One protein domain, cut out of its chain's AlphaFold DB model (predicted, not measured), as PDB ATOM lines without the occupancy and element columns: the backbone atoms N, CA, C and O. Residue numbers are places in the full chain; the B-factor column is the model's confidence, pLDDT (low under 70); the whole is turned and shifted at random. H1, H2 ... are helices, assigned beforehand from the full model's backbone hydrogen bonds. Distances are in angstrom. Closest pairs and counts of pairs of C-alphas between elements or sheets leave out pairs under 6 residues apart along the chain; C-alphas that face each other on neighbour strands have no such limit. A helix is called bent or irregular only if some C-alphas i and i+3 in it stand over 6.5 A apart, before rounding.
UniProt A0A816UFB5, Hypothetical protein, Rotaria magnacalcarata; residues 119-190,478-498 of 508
ATOM      1  N   GLU A 119     200.800 149.321 102.192       86.50
ATOM      2  CA  GLU A 119     200.417 147.987 101.712       86.50
ATOM      3  C   GLU A 119     201.626 147.136 101.273       86.50
ATOM      4  O   GLU A 119     201.636 145.928 101.498       86.50
ATOM      5  N   ILE A 120     202.667 147.735 100.679       88.38
ATOM      6  CA  ILE A 120     203.901 147.029 100.282       88.38
ATOM      7  C   ILE A 120     204.725 146.659 101.521       88.38
ATOM      8  O   ILE A 120     205.246 145.548 101.584       88.38
ATOM      9  N   GLU A 121     204.810 147.554 102.508       91.81
ATOM     10  CA  GLU A 121     205.468 147.287 103.795       91.81
ATOM     11  C   GLU A 121     204.738 146.185 104.585       91.81
ATOM     12  O   GLU A 121     205.375 145.235 105.035       91.81
ATOM     13  N   GLU A 122     203.406 146.232 104.663       93.44
ATOM     14  CA  GLU A 122     202.582 145.190 105.293       93.44
ATOM     15  C   GLU A 122     202.649 143.855 104.530       93.44
ATOM     16  O   GLU A 122     202.747 142.795 105.146       93.44
ATOM     17  N   THR A 123     202.697 143.885 103.193       93.94
ATOM     18  CA  THR A 123     202.937 142.678 102.380       93.94
ATOM     19  C   THR A 123     204.320 142.092 102.664       93.94
ATOM     20  O   THR A 123     204.438 140.888 102.872       93.94
ATOM     21  N   ALA A 124     205.367 142.919 102.715       95.19
ATOM     22  CA  ALA A 124     206.725 142.469 103.005       95.19
ATOM     23  C   ALA A 124     206.856 141.901 104.430       95.19
ATOM     24  O   ALA A 124     207.496 140.866 104.620       95.19
ATOM     25  N   ALA A 125     206.203 142.516 105.420       95.75
ATOM     26  CA  ALA A 125     206.146 141.995 106.783       95.75
ATOM     27  C   ALA A 125     205.434 140.633 106.836       95.75
ATOM     28  O   ALA A 125     205.956 139.692 107.438       95.75
ATOM     29  N   ALA A 126     204.281 140.495 106.169       95.50
ATOM     30  CA  ALA A 126     203.532 139.240 106.107       95.50
ATOM     31  C   ALA A 126     204.326 138.124 105.408       95.50
ATOM     32  O   ALA A 126     204.375 136.997 105.897       95.50
ATOM     33  N   GLU A 127     205.005 138.430 104.299       96.25
ATOM     34  CA  GLU A 127     205.865 137.475 103.592       96.25
ATOM     35  C   GLU A 127     207.078 137.046 104.424       96.25
ATOM     36  O   GLU A 127     207.370 135.851 104.506       96.25
ATOM     37  N   GLY A 128     207.768 137.990 105.069       96.75
ATOM     38  CA  GLY A 128     208.916 137.686 105.924       96.75
ATOM     39  C   GLY A 128     208.536 136.861 107.153       96.75
ATOM     40  O   GLY A 128     209.231 135.895 107.472       96.75
ATOM     41  N   ALA A 129     207.415 137.186 107.802       97.00
ATOM     42  CA  ALA A 129     206.902 136.432 108.944       97.00
ATOM     43  C   ALA A 129     206.449 135.023 108.537       97.00
ATOM     44  O   ALA A 129     206.765 134.055 109.226       97.00
ATOM     45  N   PHE A 130     205.787 134.885 107.385       96.56
ATOM     46  CA  PHE A 130     205.359 133.592 106.854       96.56
ATOM     47  C   PHE A 130     206.545 132.674 106.512       96.56
ATOM     48  O   PHE A 130     206.532 131.494 106.865       96.56
ATOM     49  N   VAL A 131     207.605 133.217 105.899       96.88
ATOM     50  CA  VAL A 131     208.851 132.469 105.648       96.88
ATOM     51  C   VAL A 131     209.538 132.098 106.964       96.88
ATOM     52  O   VAL A 131     209.923 130.946 107.134       96.88
ATOM     53  N   TYR A 132     209.648 133.029 107.918       97.31
ATOM     54  CA  TYR A 132     210.243 132.766 109.234       97.31
ATOM     55  C   TYR A 132     209.518 131.646 109.992       97.31
ATOM     56  O   TYR A 132     210.158 130.691 110.433       97.31
ATOM     57  N   HIS A 133     208.186 131.716 110.079       96.19
ATOM     58  CA  HIS A 133     207.351 130.672 110.673       96.19
ATOM     59  C   HIS A 133     207.533 129.329 109.951       96.19
ATOM     60  O   HIS A 133     207.736 128.305 110.601       96.19
ATOM     61  N   GLY A 134     207.539 129.325 108.612       94.06
ATOM     62  CA  GLY A 134     207.763 128.113 107.824       94.06
ATOM     63  C   GLY A 134     209.128 127.462 108.080       94.06
ATOM     64  O   GLY A 134     209.212 126.243 108.179       94.06
ATOM     65  N   VAL A 135     210.184 128.257 108.269       94.12
ATOM     66  CA  VAL A 135     211.520 127.764 108.650       94.12
ATOM     67  C   VAL A 135     211.546 127.253 110.102       94.12
ATOM     68  O   VAL A 135     212.103 126.187 110.384       94.12
ATOM     69  N   LYS A 136     210.893 127.963 111.033       92.25
ATOM     70  CA  LYS A 136     210.781 127.572 112.449       92.25
ATOM     71  C   LYS A 136     210.011 126.263 112.649       92.25
ATOM     72  O   LYS A 136     210.513 125.383 113.338       92.25
ATOM     73  N   ARG A 137     208.860 126.082 111.994       90.81
ATOM     74  CA  ARG A 137     208.028 124.860 112.084       90.81
ATOM     75  C   ARG A 137     208.319 123.821 110.986       90.81
ATOM     76  O   ARG A 137     207.567 122.876 110.799       90.81
ATOM     77  N   GLY A 138     209.417 123.972 110.241       88.88
ATOM     78  CA  GLY A 138     209.905 122.947 109.306       88.88
ATOM     79  C   GLY A 138     209.114 122.790 107.995       88.88
ATOM     80  O   GLY A 138     209.424 121.893 107.204       88.88
ATOM     81  N   HIS A 139     208.160 123.672 107.690       89.31
ATOM     82  CA  HIS A 139     207.382 123.658 106.449       89.31
ATOM     83  C   HIS A 139     208.266 123.861 105.206       89.31
ATOM     84  O   HIS A 139     208.891 124.911 105.034       89.31
ATOM     85  N   SER A 140     208.266 122.891 104.284       89.88
ATOM     86  CA  SER A 140     209.018 122.993 103.026       89.88
ATOM     87  C   SER A 140     208.529 124.154 102.147       89.88
ATOM     88  O   SER A 140     207.352 124.525 102.162       89.88
ATOM     89  N   TYR A 141     209.409 124.703 101.304       91.00
ATOM     90  CA  TYR A 141     209.044 125.802 100.402       91.00
ATOM     91  C   TYR A 141     207.969 125.433  99.357       91.00
ATOM     92  O   TYR A 141     207.334 126.327  98.800       91.00
ATOM     93  N   LEU A 142     207.730 124.137  99.093       89.00
ATOM     94  CA  LEU A 142     206.561 123.684  98.322       89.00
ATOM     95  C   LEU A 142     205.260 123.884  99.113       89.00
ATOM     96  O   LEU A 142     204.302 124.428  98.567       89.00
ATOM     97  N   SER A 143     205.246 123.491 100.390       89.62
ATOM     98  CA  SER A 143     204.096 123.693 101.280       89.62
ATOM     99  C   SER A 143     203.783 125.183 101.439       89.62
ATOM    100  O   SER A 143     202.656 125.606 101.189       89.62
ATOM    101  N   GLN A 144     204.802 126.010 101.706       90.94
ATOM    102  CA  GLN A 144     204.657 127.471 101.799       90.94
ATOM    103  C   GLN A 144     204.053 128.090 100.518       90.94
ATOM    104  O   GLN A 144     203.150 128.927 100.598       90.94
ATOM    105  N   GLN A 145     204.486 127.640  99.332       92.06
ATOM    106  CA  GLN A 145     203.910 128.080  98.054       92.06
ATOM    107  C   GLN A 145     202.443 127.646  97.886       92.06
ATOM    108  O   GLN A 145     201.631 128.428  97.390       92.06
ATOM    109  N   CYS A 146     202.090 126.426  98.300       92.50
ATOM    110  CA  CYS A 146     200.710 125.938  98.260       92.50
ATOM    111  C   CYS A 146     199.805 126.754  99.197       92.50
ATOM    112  O   CYS A 146     198.807 127.325  98.759       92.50
ATOM    113  N   ILE A 147     200.216 126.904 100.460       92.75
ATOM    114  CA  ILE A 147     199.502 127.672 101.486       92.75
ATOM    115  C   ILE A 147     199.306 129.131 101.044       92.75
ATOM    116  O   ILE A 147     198.205 129.653 101.176       92.75
ATOM    117  N   THR A 148     200.305 129.771 100.421       92.69
ATOM    118  CA  THR A 148     200.161 131.139  99.873       92.69
ATOM    119  C   THR A 148     199.003 131.248  98.866       92.69
ATOM    120  O   THR A 148     198.255 132.226  98.880       92.69
ATOM    121  N   ASN A 149     198.809 130.237  98.012       92.06
ATOM    122  CA  ASN A 149     197.706 130.207  97.043       92.06
ATOM    123  C   ASN A 149     196.343 129.910  97.700       92.06
ATOM    124  O   ASN A 149     195.314 130.436  97.265       92.06
ATOM    125  N   VAL A 150     196.329 129.116  98.773       92.88
ATOM    126  CA  VAL A 150     195.125 128.870  99.582       92.88
ATOM    127  C   VAL A 150     194.703 130.145 100.323       92.88
ATOM    128  O   VAL A 150     193.547 130.551 100.219       92.88
ATOM    129  N   LEU A 151     195.642 130.847 100.969       92.06
ATOM    130  CA  LEU A 151     195.399 132.123 101.657       92.06
ATOM    131  C   LEU A 151     194.854 133.201 100.703       92.06
ATOM    132  O   LEU A 151     193.881 133.874 101.042       92.06
ATOM    133  N   LYS A 152     195.410 133.314  99.484       91.50
ATOM    134  CA  LYS A 152     194.862 134.177  98.416       91.50
ATOM    135  C   LYS A 152     193.391 133.897  98.135       91.50
ATOM    136  O   LYS A 152     192.629 134.839  97.949       91.50
ATOM    137  N   THR A 153     193.011 132.621  98.069       92.62
ATOM    138  CA  THR A 153     191.641 132.192  97.755       92.62
ATOM    139  C   THR A 153     190.691 132.497  98.914       92.62
ATOM    140  O   THR A 153     189.673 133.155  98.705       92.62
ATOM    141  N   ILE A 154     191.053 132.097 100.139       94.44
ATOM    142  CA  ILE A 154     190.235 132.282 101.352       94.44
ATOM    143  C   ILE A 154     189.987 133.769 101.641       94.44
ATOM    144  O   ILE A 154     188.857 134.168 101.906       94.44
ATOM    145  N   PHE A 155     191.019 134.609 101.536       92.69
ATOM    146  CA  PHE A 155     190.936 136.039 101.859       92.69
ATOM    147  C   PHE A 155     190.787 136.939 100.612       92.69
ATOM    148  O   PHE A 155     191.023 138.149 100.667       92.69
ATOM    149  N   SER A 156     190.354 136.358  99.485       85.25
ATOM    150  CA  SER A 156     190.172 137.022  98.178       85.25
ATOM    151  C   SER A 156     189.154 138.170  98.179       85.25
ATOM    152  O   SER A 156     189.219 139.058  97.324       85.25
ATOM    153  N   SER A 157     188.236 138.212  99.141       84.56
ATOM    154  CA  SER A 157     187.293 139.320  99.336       84.56
ATOM    155  C   SER A 157     187.757 140.320 100.400       84.56
ATOM    156  O   SER A 157     187.513 141.514 100.249       84.56
ATOM    157  N   SER A 158     188.459 139.856 101.438       88.31
ATOM    158  CA  SER A 158     188.611 140.561 102.719       88.31
ATOM    159  C   SER A 158     189.998 141.138 103.013       88.31
ATOM    160  O   SER A 158     190.102 142.016 103.866       88.31
ATOM    161  N   SER A 159     191.063 140.703 102.327       88.25
ATOM    162  CA  SER A 159     192.427 141.205 102.568       88.25
ATOM    163  C   SER A 159     193.132 141.626 101.280       88.25
ATOM    164  O   SER A 159     193.210 140.865 100.315       88.25
ATOM    165  N   ALA A 160     193.679 142.846 101.269       87.81
ATOM    166  CA  ALA A 160     194.581 143.313 100.215       87.81
ATOM    167  C   ALA A 160     195.944 142.601 100.303       87.81
ATOM    168  O   ALA A 160     196.420 142.051  99.312       87.81
ATOM    169  N   ILE A 161     196.488 142.486 101.522       89.44
ATOM    170  CA  ILE A 161     197.759 141.810 101.830       89.44
ATOM    171  C   ILE A 161     197.751 140.358 101.322       89.44
ATOM    172  O   ILE A 161     198.697 139.910 100.677       89.44
ATOM    173  N   ALA A 162     196.660 139.615 101.530       87.88
ATOM    174  CA  ALA A 162     196.570 138.236 101.043       87.88
ATOM    175  C   ALA A 162     196.633 138.144  99.505       87.88
ATOM    176  O   ALA A 162     197.170 137.177  98.965       87.88
ATOM    177  N   LYS A 163     196.125 139.155  98.783       88.44
ATOM    178  CA  LYS A 163     196.181 139.221  97.312       88.44
ATOM    179  C   LYS A 163     197.589 139.531  96.819       88.44
ATOM    180  O   LYS A 163     198.023 138.903  95.853       88.44
ATOM    181  N   SER A 164     198.295 140.458  97.466       88.31
ATOM    182  CA  SER A 164     199.636 140.919  97.078       88.31
ATOM    183  C   SER A 164     200.760 139.941  97.454       88.31
ATOM    184  O   SER A 164     201.735 139.832  96.704       88.31
ATOM    185  N   MET A 165     200.620 139.182  98.551       88.25
ATOM    186  CA  MET A 165     201.583 138.148  98.964       88.25
ATOM    187  C   MET A 165     201.917 137.179  97.817       88.25
ATOM    188  O   MET A 165     201.056 136.774  97.039       88.25
ATOM    189  N   SER A 166     203.182 136.798  97.681       83.69
ATOM    190  CA  SER A 166     203.719 136.054  96.531       83.69
ATOM    191  C   SER A 166     204.883 135.124  96.917       83.69
ATOM    192  O   SER A 166     205.828 134.927  96.149       83.69
ATOM    193  N   CYS A 167     204.797 134.511  98.103       86.12
ATOM    194  CA  CYS A 167     205.724 133.503  98.636       86.12
ATOM    195  C   CYS A 167     205.697 132.154  97.880       86.12
ATOM    196  O   CYS A 167     205.375 131.102  98.427       86.12
ATOM    197  N   GLY A 168     206.072 132.172  96.598       88.31
ATOM    198  CA  GLY A 168     206.489 130.971  95.866       88.31
ATOM    199  C   GLY A 168     207.906 130.530  96.253       88.31
ATOM    200  O   GLY A 168     208.684 131.343  96.757       88.31
ATOM    201  N   ARG A 169     208.279 129.272  95.957       90.12
ATOM    202  CA  ARG A 169     209.553 128.637  96.377       90.12
ATOM    203  C   ARG A 169     210.780 129.550  96.316       90.12
ATOM    204  O   ARG A 169     211.494 129.703  97.304       90.12
ATOM    205  N   THR A 170     211.017 130.165  95.156       90.38
ATOM    206  CA  THR A 170     212.178 131.033  94.915       90.38
ATOM    207  C   THR A 170     212.175 132.266  95.818       90.38
ATOM    208  O   THR A 170     213.235 132.678  96.278       90.38
ATOM    209  N   LYS A 171     210.998 132.838  96.110       92.81
ATOM    210  CA  LYS A 171     210.856 133.997  96.998       92.81
ATOM    211  C   LYS A 171     211.101 133.608  98.451       92.81
ATOM    212  O   LYS A 171     211.895 134.280  99.100       92.81
ATOM    213  N   CYS A 172     210.524 132.499  98.923       94.56
ATOM    214  CA  CYS A 172     210.770 132.000 100.279       94.56
ATOM    215  C   CYS A 172     212.262 131.740 100.525       94.56
ATOM    216  O   CYS A 172     212.836 132.281 101.465       94.56
ATOM    217  N   ASN A 173     212.913 131.004  99.618       93.81
ATOM    218  CA  ASN A 173     214.344 130.720  99.709       93.81
ATOM    219  C   ASN A 173     215.196 132.001  99.647       93.81
ATOM    220  O   ASN A 173     216.193 132.102 100.350       93.81
ATOM    221  N   SER A 174     214.838 132.984  98.813       94.25
ATOM    222  CA  SER A 174     215.561 134.263  98.750       94.25
ATOM    223  C   SER A 174     215.371 135.124 100.001       94.25
ATOM    224  O   SER A 174     216.319 135.780 100.418       94.25
ATOM    225  N   ILE A 175     214.186 135.117 100.619       96.31
ATOM    226  CA  ILE A 175     213.938 135.802 101.897       96.31
ATOM    227  C   ILE A 175     214.731 135.123 103.024       96.31
ATOM    228  O   ILE A 175     215.387 135.813 103.802       96.31
ATOM    229  N   ALA A 176     214.734 133.788 103.082       96.06
ATOM    230  CA  ALA A 176     215.500 133.036 104.073       96.06
ATOM    231  C   ALA A 176     217.017 133.271 103.927       96.06
ATOM    232  O   ALA A 176     217.652 133.766 104.859       96.06
ATOM    233  N   VAL A 177     217.589 132.975 102.752       95.12
ATOM    234  CA  VAL A 177     219.048 132.998 102.524       95.12
ATOM    235  C   VAL A 177     219.623 134.414 102.475       95.12
ATOM    236  O   VAL A 177     220.683 134.644 103.044       95.12
ATOM    237  N   ASN A 178     218.938 135.371 101.837       95.25
ATOM    238  CA  ASN A 178     219.521 136.686 101.533       95.25
ATOM    239  C   ASN A 178     218.972 137.835 102.396       95.25
ATOM    240  O   ASN A 178     219.373 138.977 102.180       95.25
ATOM    241  N   VAL A 179     218.058 137.575 103.343       95.56
ATOM    242  CA  VAL A 179     217.530 138.615 104.249       95.56
ATOM    243  C   VAL A 179     217.485 138.155 105.706       95.56
ATOM    244  O   VAL A 179     218.150 138.745 106.555       95.56
ATOM    245  N   LEU A 180     216.736 137.090 106.012       96.44
ATOM    246  CA  LEU A 180     216.512 136.660 107.396       96.44
ATOM    247  C   LEU A 180     217.771 136.056 108.030       96.44
ATOM    248  O   LEU A 180     218.181 136.501 109.102       96.44
ATOM    249  N   ALA A 181     218.419 135.086 107.375       96.50
ATOM    250  CA  ALA A 181     219.628 134.472 107.922       96.50
ATOM    251  C   ALA A 181     220.775 135.486 108.117       96.50
ATOM    252  O   ALA A 181     221.316 135.518 109.225       96.50
ATOM    253  N   PRO A 182     221.099 136.383 107.159       95.25
ATOM    254  CA  PRO A 182     222.077 137.447 107.382       95.25
ATOM    255  C   PRO A 182     221.703 138.359 108.555       95.25
ATOM    256  O   PRO A 182     222.550 138.629 109.401       95.25
ATOM    257  N   ARG A 183     220.431 138.773 108.684       94.62
ATOM    258  CA  ARG A 183     219.986 139.663 109.771       94.62
ATOM    259  C   ARG A 183     220.132 139.050 111.166       94.62
ATOM    260  O   ARG A 183     220.541 139.757 112.091       94.62
ATOM    261  N   PHE A 184     219.785 137.772 111.332       95.12
ATOM    262  CA  PHE A 184     219.923 137.085 112.622       95.12
ATOM    263  C   PHE A 184     221.381 136.727 112.930       95.12
ATOM    264  O   PHE A 184     221.807 136.852 114.075       95.12
ATOM    265  N   THR A 185     222.171 136.367 111.914       95.94
ATOM    266  CA  THR A 185     223.623 136.152 112.057       95.94
ATOM    267  C   THR A 185     224.329 137.443 112.460       95.94
ATOM    268  O   THR A 185     225.070 137.452 113.436       95.94
ATOM    269  N   GLN A 186     224.018 138.566 111.804       94.56
ATOM    270  CA  GLN A 186     224.570 139.871 112.161       94.56
ATOM    271  C   GLN A 186     224.177 140.299 113.580       94.56
ATOM    272  O   GLN A 186     224.993 140.915 114.259       94.56
ATOM    273  N   LYS A 187     222.973 139.953 114.070       92.31
ATOM    274  CA  LYS A 187     222.631 140.205 115.480       92.31
ATOM    275  C   LYS A 187     223.573 139.442 116.418       92.31
ATOM    276  O   LYS A 187     224.129 140.060 117.318       92.31
ATOM    277  N   VAL A 188     223.792 138.146 116.176       95.44
ATOM    278  CA  VAL A 188     224.741 137.340 116.964       95.44
ATOM    279  C   VAL A 188     226.151 137.929 116.893       95.44
ATOM    280  O   VAL A 188     226.762 138.120 117.935       95.44
ATOM    281  N   LEU A 189     226.647 138.285 115.704       96.00
ATOM    282  CA  LEU A 189     227.982 138.872 115.545       96.00
ATOM    283  C   LEU A 189     228.132 140.224 116.258       96.00
ATOM    284  O   LEU A 189     229.165 140.467 116.872       96.00
ATOM    285  N   THR A 190     227.118 141.092 116.222       94.25
ATOM    286  CA  THR A 190     227.130 142.349 116.986       94.25
ATOM    287  C   THR A 190     227.141 142.086 118.493       94.25
ATOM    288  O   THR A 190     227.935 142.695 119.198       94.25
ATOM    289  N   ILE A 478     204.359 134.643 116.152       89.06
ATOM    290  CA  ILE A 478     203.347 135.701 116.267       89.06
ATOM    291  C   ILE A 478     203.989 137.100 116.204       89.06
ATOM    292  O   ILE A 478     203.564 137.951 115.418       89.06
ATOM    293  N   ASP A 479     205.048 137.344 116.982       90.62
ATOM    294  CA  ASP A 479     205.696 138.659 117.067       90.62
ATOM    295  C   ASP A 479     206.517 139.007 115.822       90.62
ATOM    296  O   ASP A 479     206.748 140.189 115.560       90.62
ATOM    297  N   MET A 480     206.940 138.022 115.020       94.19
ATOM    298  CA  MET A 480     207.812 138.262 113.864       94.19
ATOM    299  C   MET A 480     207.223 139.264 112.860       94.19
ATOM    300  O   MET A 480     207.956 140.088 112.313       94.19
ATOM    301  N   HIS A 481     205.903 139.256 112.645       94.12
ATOM    302  CA  HIS A 481     205.234 140.243 111.788       94.12
ATOM    303  C   HIS A 481     205.385 141.672 112.333       94.12
ATOM    304  O   HIS A 481     205.754 142.600 111.611       94.12
ATOM    305  N   LYS A 482     205.151 141.838 113.638       92.38
ATOM    306  CA  LYS A 482     205.234 143.114 114.359       92.38
ATOM    307  C   LYS A 482     206.679 143.616 114.468       92.38
ATOM    308  O   LYS A 482     206.913 144.816 114.357       92.38
ATOM    309  N   TYR A 483     207.638 142.703 114.628       92.19
ATOM    310  CA  TYR A 483     209.067 142.994 114.535       92.19
ATOM    311  C   TYR A 483     209.441 143.487 113.136       92.19
ATOM    312  O   TYR A 483     210.034 144.550 113.018       92.19
ATOM    313  N   LEU A 484     209.055 142.784 112.064       94.12
ATOM    314  CA  LEU A 484     209.376 143.220 110.699       94.12
ATOM    315  C   LEU A 484     208.821 144.617 110.389       94.12
ATOM    316  O   LEU A 484     209.536 145.422 109.795       94.12
ATOM    317  N   LEU A 485     207.616 144.948 110.867       92.81
ATOM    318  CA  LEU A 485     207.049 146.298 110.755       92.81
ATOM    319  C   LEU A 485     207.870 147.398 111.467       92.81
ATOM    320  O   LEU A 485     207.731 148.564 111.105       92.81
ATOM    321  N   SER A 486     208.747 147.069 112.428       89.75
ATOM    322  CA  SER A 486     209.686 148.031 113.038       89.75
ATOM    323  C   SER A 486     211.043 148.115 112.321       89.75
ATOM    324  O   SER A 486     211.862 148.975 112.645       89.75
ATOM    325  N   GLN A 487     211.312 147.238 111.345       89.81
ATOM    326  CA  GLN A 487     212.618 147.075 110.699       89.81
ATOM    327  C   GLN A 487     212.560 147.479 109.215       89.81
ATOM    328  O   GLN A 487     212.616 146.631 108.324       89.81
ATOM    329  N   LYS A 488     212.479 148.787 108.934       89.94
ATOM    330  CA  LYS A 488     212.304 149.337 107.571       89.94
ATOM    331  C   LYS A 488     213.280 148.767 106.528       89.94
ATOM    332  O   LYS A 488     212.858 148.394 105.438       89.94
ATOM    333  N   GLU A 489     214.556 148.614 106.880       89.12
ATOM    334  CA  GLU A 489     215.584 148.027 106.002       89.12
ATOM    335  C   GLU A 489     215.273 146.570 105.605       89.12
ATOM    336  O   GLU A 489     215.531 146.162 104.473       89.12
ATOM    337  N   LEU A 490     214.656 145.788 106.500       91.81
ATOM    338  CA  LEU A 490     214.213 144.425 106.196       91.81
ATOM    339  C   LEU A 490     212.983 144.422 105.290       91.81
ATOM    340  O   LEU A 490     212.899 143.578 104.404       91.81
ATOM    341  N   LEU A 491     212.055 145.368 105.457       93.25
ATOM    342  CA  LEU A 491     210.903 145.514 104.559       93.25
ATOM    343  C   LEU A 491     211.353 145.902 103.144       93.25
ATOM    344  O   LEU A 491     210.856 145.348 102.161       93.25
ATOM    345  N   GLU A 492     212.348 146.782 103.024       90.75
ATOM    346  CA  GLU A 492     212.993 147.122 101.750       90.75
ATOM    347  C   GLU A 492     213.745 145.920 101.147       90.75
ATOM    348  O   GLU A 492     213.618 145.647  99.951       90.75
ATOM    349  N   ALA A 493     214.452 145.124 101.954       91.19
ATOM    350  CA  ALA A 493     215.126 143.908 101.491       91.19
ATOM    351  C   ALA A 493     214.147 142.788 101.064       91.19
ATOM    352  O   ALA A 493     214.365 142.127 100.045       91.19
ATOM    353  N   ILE A 494     213.039 142.592 101.793       93.06
ATOM    354  CA  ILE A 494     212.000 141.599 101.474       93.06
ATOM    355  C   ILE A 494     211.184 142.025 100.248       93.06
ATOM    356  O   ILE A 494     210.879 141.184  99.401       93.06
ATOM    357  N   SER A 495     210.854 143.311 100.096       90.25
ATOM    358  CA  SER A 495     210.098 143.807  98.936       90.25
ATOM    359  C   SER A 495     210.958 143.877  97.666       90.25
ATOM    360  O   SER A 495     210.581 143.289  96.648       90.25
ATOM    361  N   SER A 496     212.140 144.501  97.722       87.06
ATOM    362  CA  SER A 496     213.003 144.762  96.556       87.06
ATOM    363  C   SER A 496     213.494 143.500  95.839       87.06
ATOM    364  O   SER A 496     213.608 142.416  96.413       87.06
ATOM    365  N   ASN A 497     213.845 143.617  94.556       84.75
ATOM    366  CA  ASN A 497     214.389 142.490  93.787       84.75
ATOM    367  C   ASN A 497     215.844 142.128  94.156       84.75
ATOM    368  O   ASN A 497     216.355 141.115  93.677       84.75
ATOM    369  N   ASN A 498     216.490 142.887  95.047       78.88
ATOM    370  CA  ASN A 498     217.881 142.676  95.458       78.88
ATOM    371  C   ASN A 498     218.078 141.322  96.172       78.88
ATOM    372  O   ASN A 498     219.109 140.673  96.005       78.88
TER     373      ASN A 498
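Overview. This is residues 119 to 190 and 478 to 498 of the 508 residues of the protein "Hypothetical protein" of Rotaria magnacalcarata (UniProt A0A816UFB5). One helix, H1, makes the core, and five further helices pack round it, mostly crossing it or one another. H2 and H4 meet near the last part of H1 and spread away from there as a wide V, while H3, H5 and H6 cover other parts of H1; H4 runs nearly straight, and its residues 184 to 190 stick out as a free arm. The printed part has 93 residues, with six named helices in the order H1 to H6 and no named strand, and its class is all helix. It is compact, with a radius of gyration of the C-alphas of 12.7 A, yet elongated by the arm, spanning 43 by 26 by 26 A.

Along the chain. H4, the longest helix, covers residues 169 to 190 and by its hydrogen bonds was assigned as one helix, but it is bent: C-alphas 178 and 181 are 6.8 A apart. Its arms are H4a, residues 169 to 178, 13.8 A long, and H4b, residues 181 to 190, 14.2 A long. H1, residues 119 to 136, is 25.3 A long and begins at C-alpha 119 (200.417, 147.987, 101.712). H2, residues 141 to 154, is 19.9 A long. H3 is residues 160 to 164, 6.4 A; H5 is residues 479 to 486, 11.0 A; H6 is residues 488 to 495, 10.5 A, ending at C-alpha 495 (210.098, 143.807, 98.936).

Arrangement. H4a and H4b stand at a shallow tilt of 13 degrees and are near each other. H4a touches H1, the hub, about perpendicular at 86 degrees; the closest C-alphas are those of Val 131 and Cys 172, 5.7 A apart. H2 touches H4a with residues 141 to 145 alone, opposite ways at a steep tilt of 63 degrees, closest at C-alphas 141 and 169, 4.9 A. H1 touches H2 with residues 130 to 134 alone, closest at C-alphas 134 and 144, 6.8 A. H1 touches H3 with residues 119 to 126 alone, closest at C-alphas 123 and 161, 5.3 A. H5 touches H1 opposite ways at a tilt of 36 degrees, only just steep, closest at C-alphas 129 and 481, 5.0 A. H6 touches H1 about perpendicular at 81 degrees, closest at C-alphas 124 and 491, 5.4 A. H4b and H1 are apart. In H1, H2, H3, H4a, H4b, H5 and H6 every O i to N i+4 pair is within hydrogen-bond range.

Size, cuts and confidence. The two C-alphas farthest apart, those of Ser 157 and Leu 189, are 43.8 A apart. Residues 191 to 477 are not printed, and C-alphas 190 and 478 are 24.7 A apart across the cut. The links printed whole are tight. The mean pLDDT of the printed part is 91.9, and no printed residue is under 70.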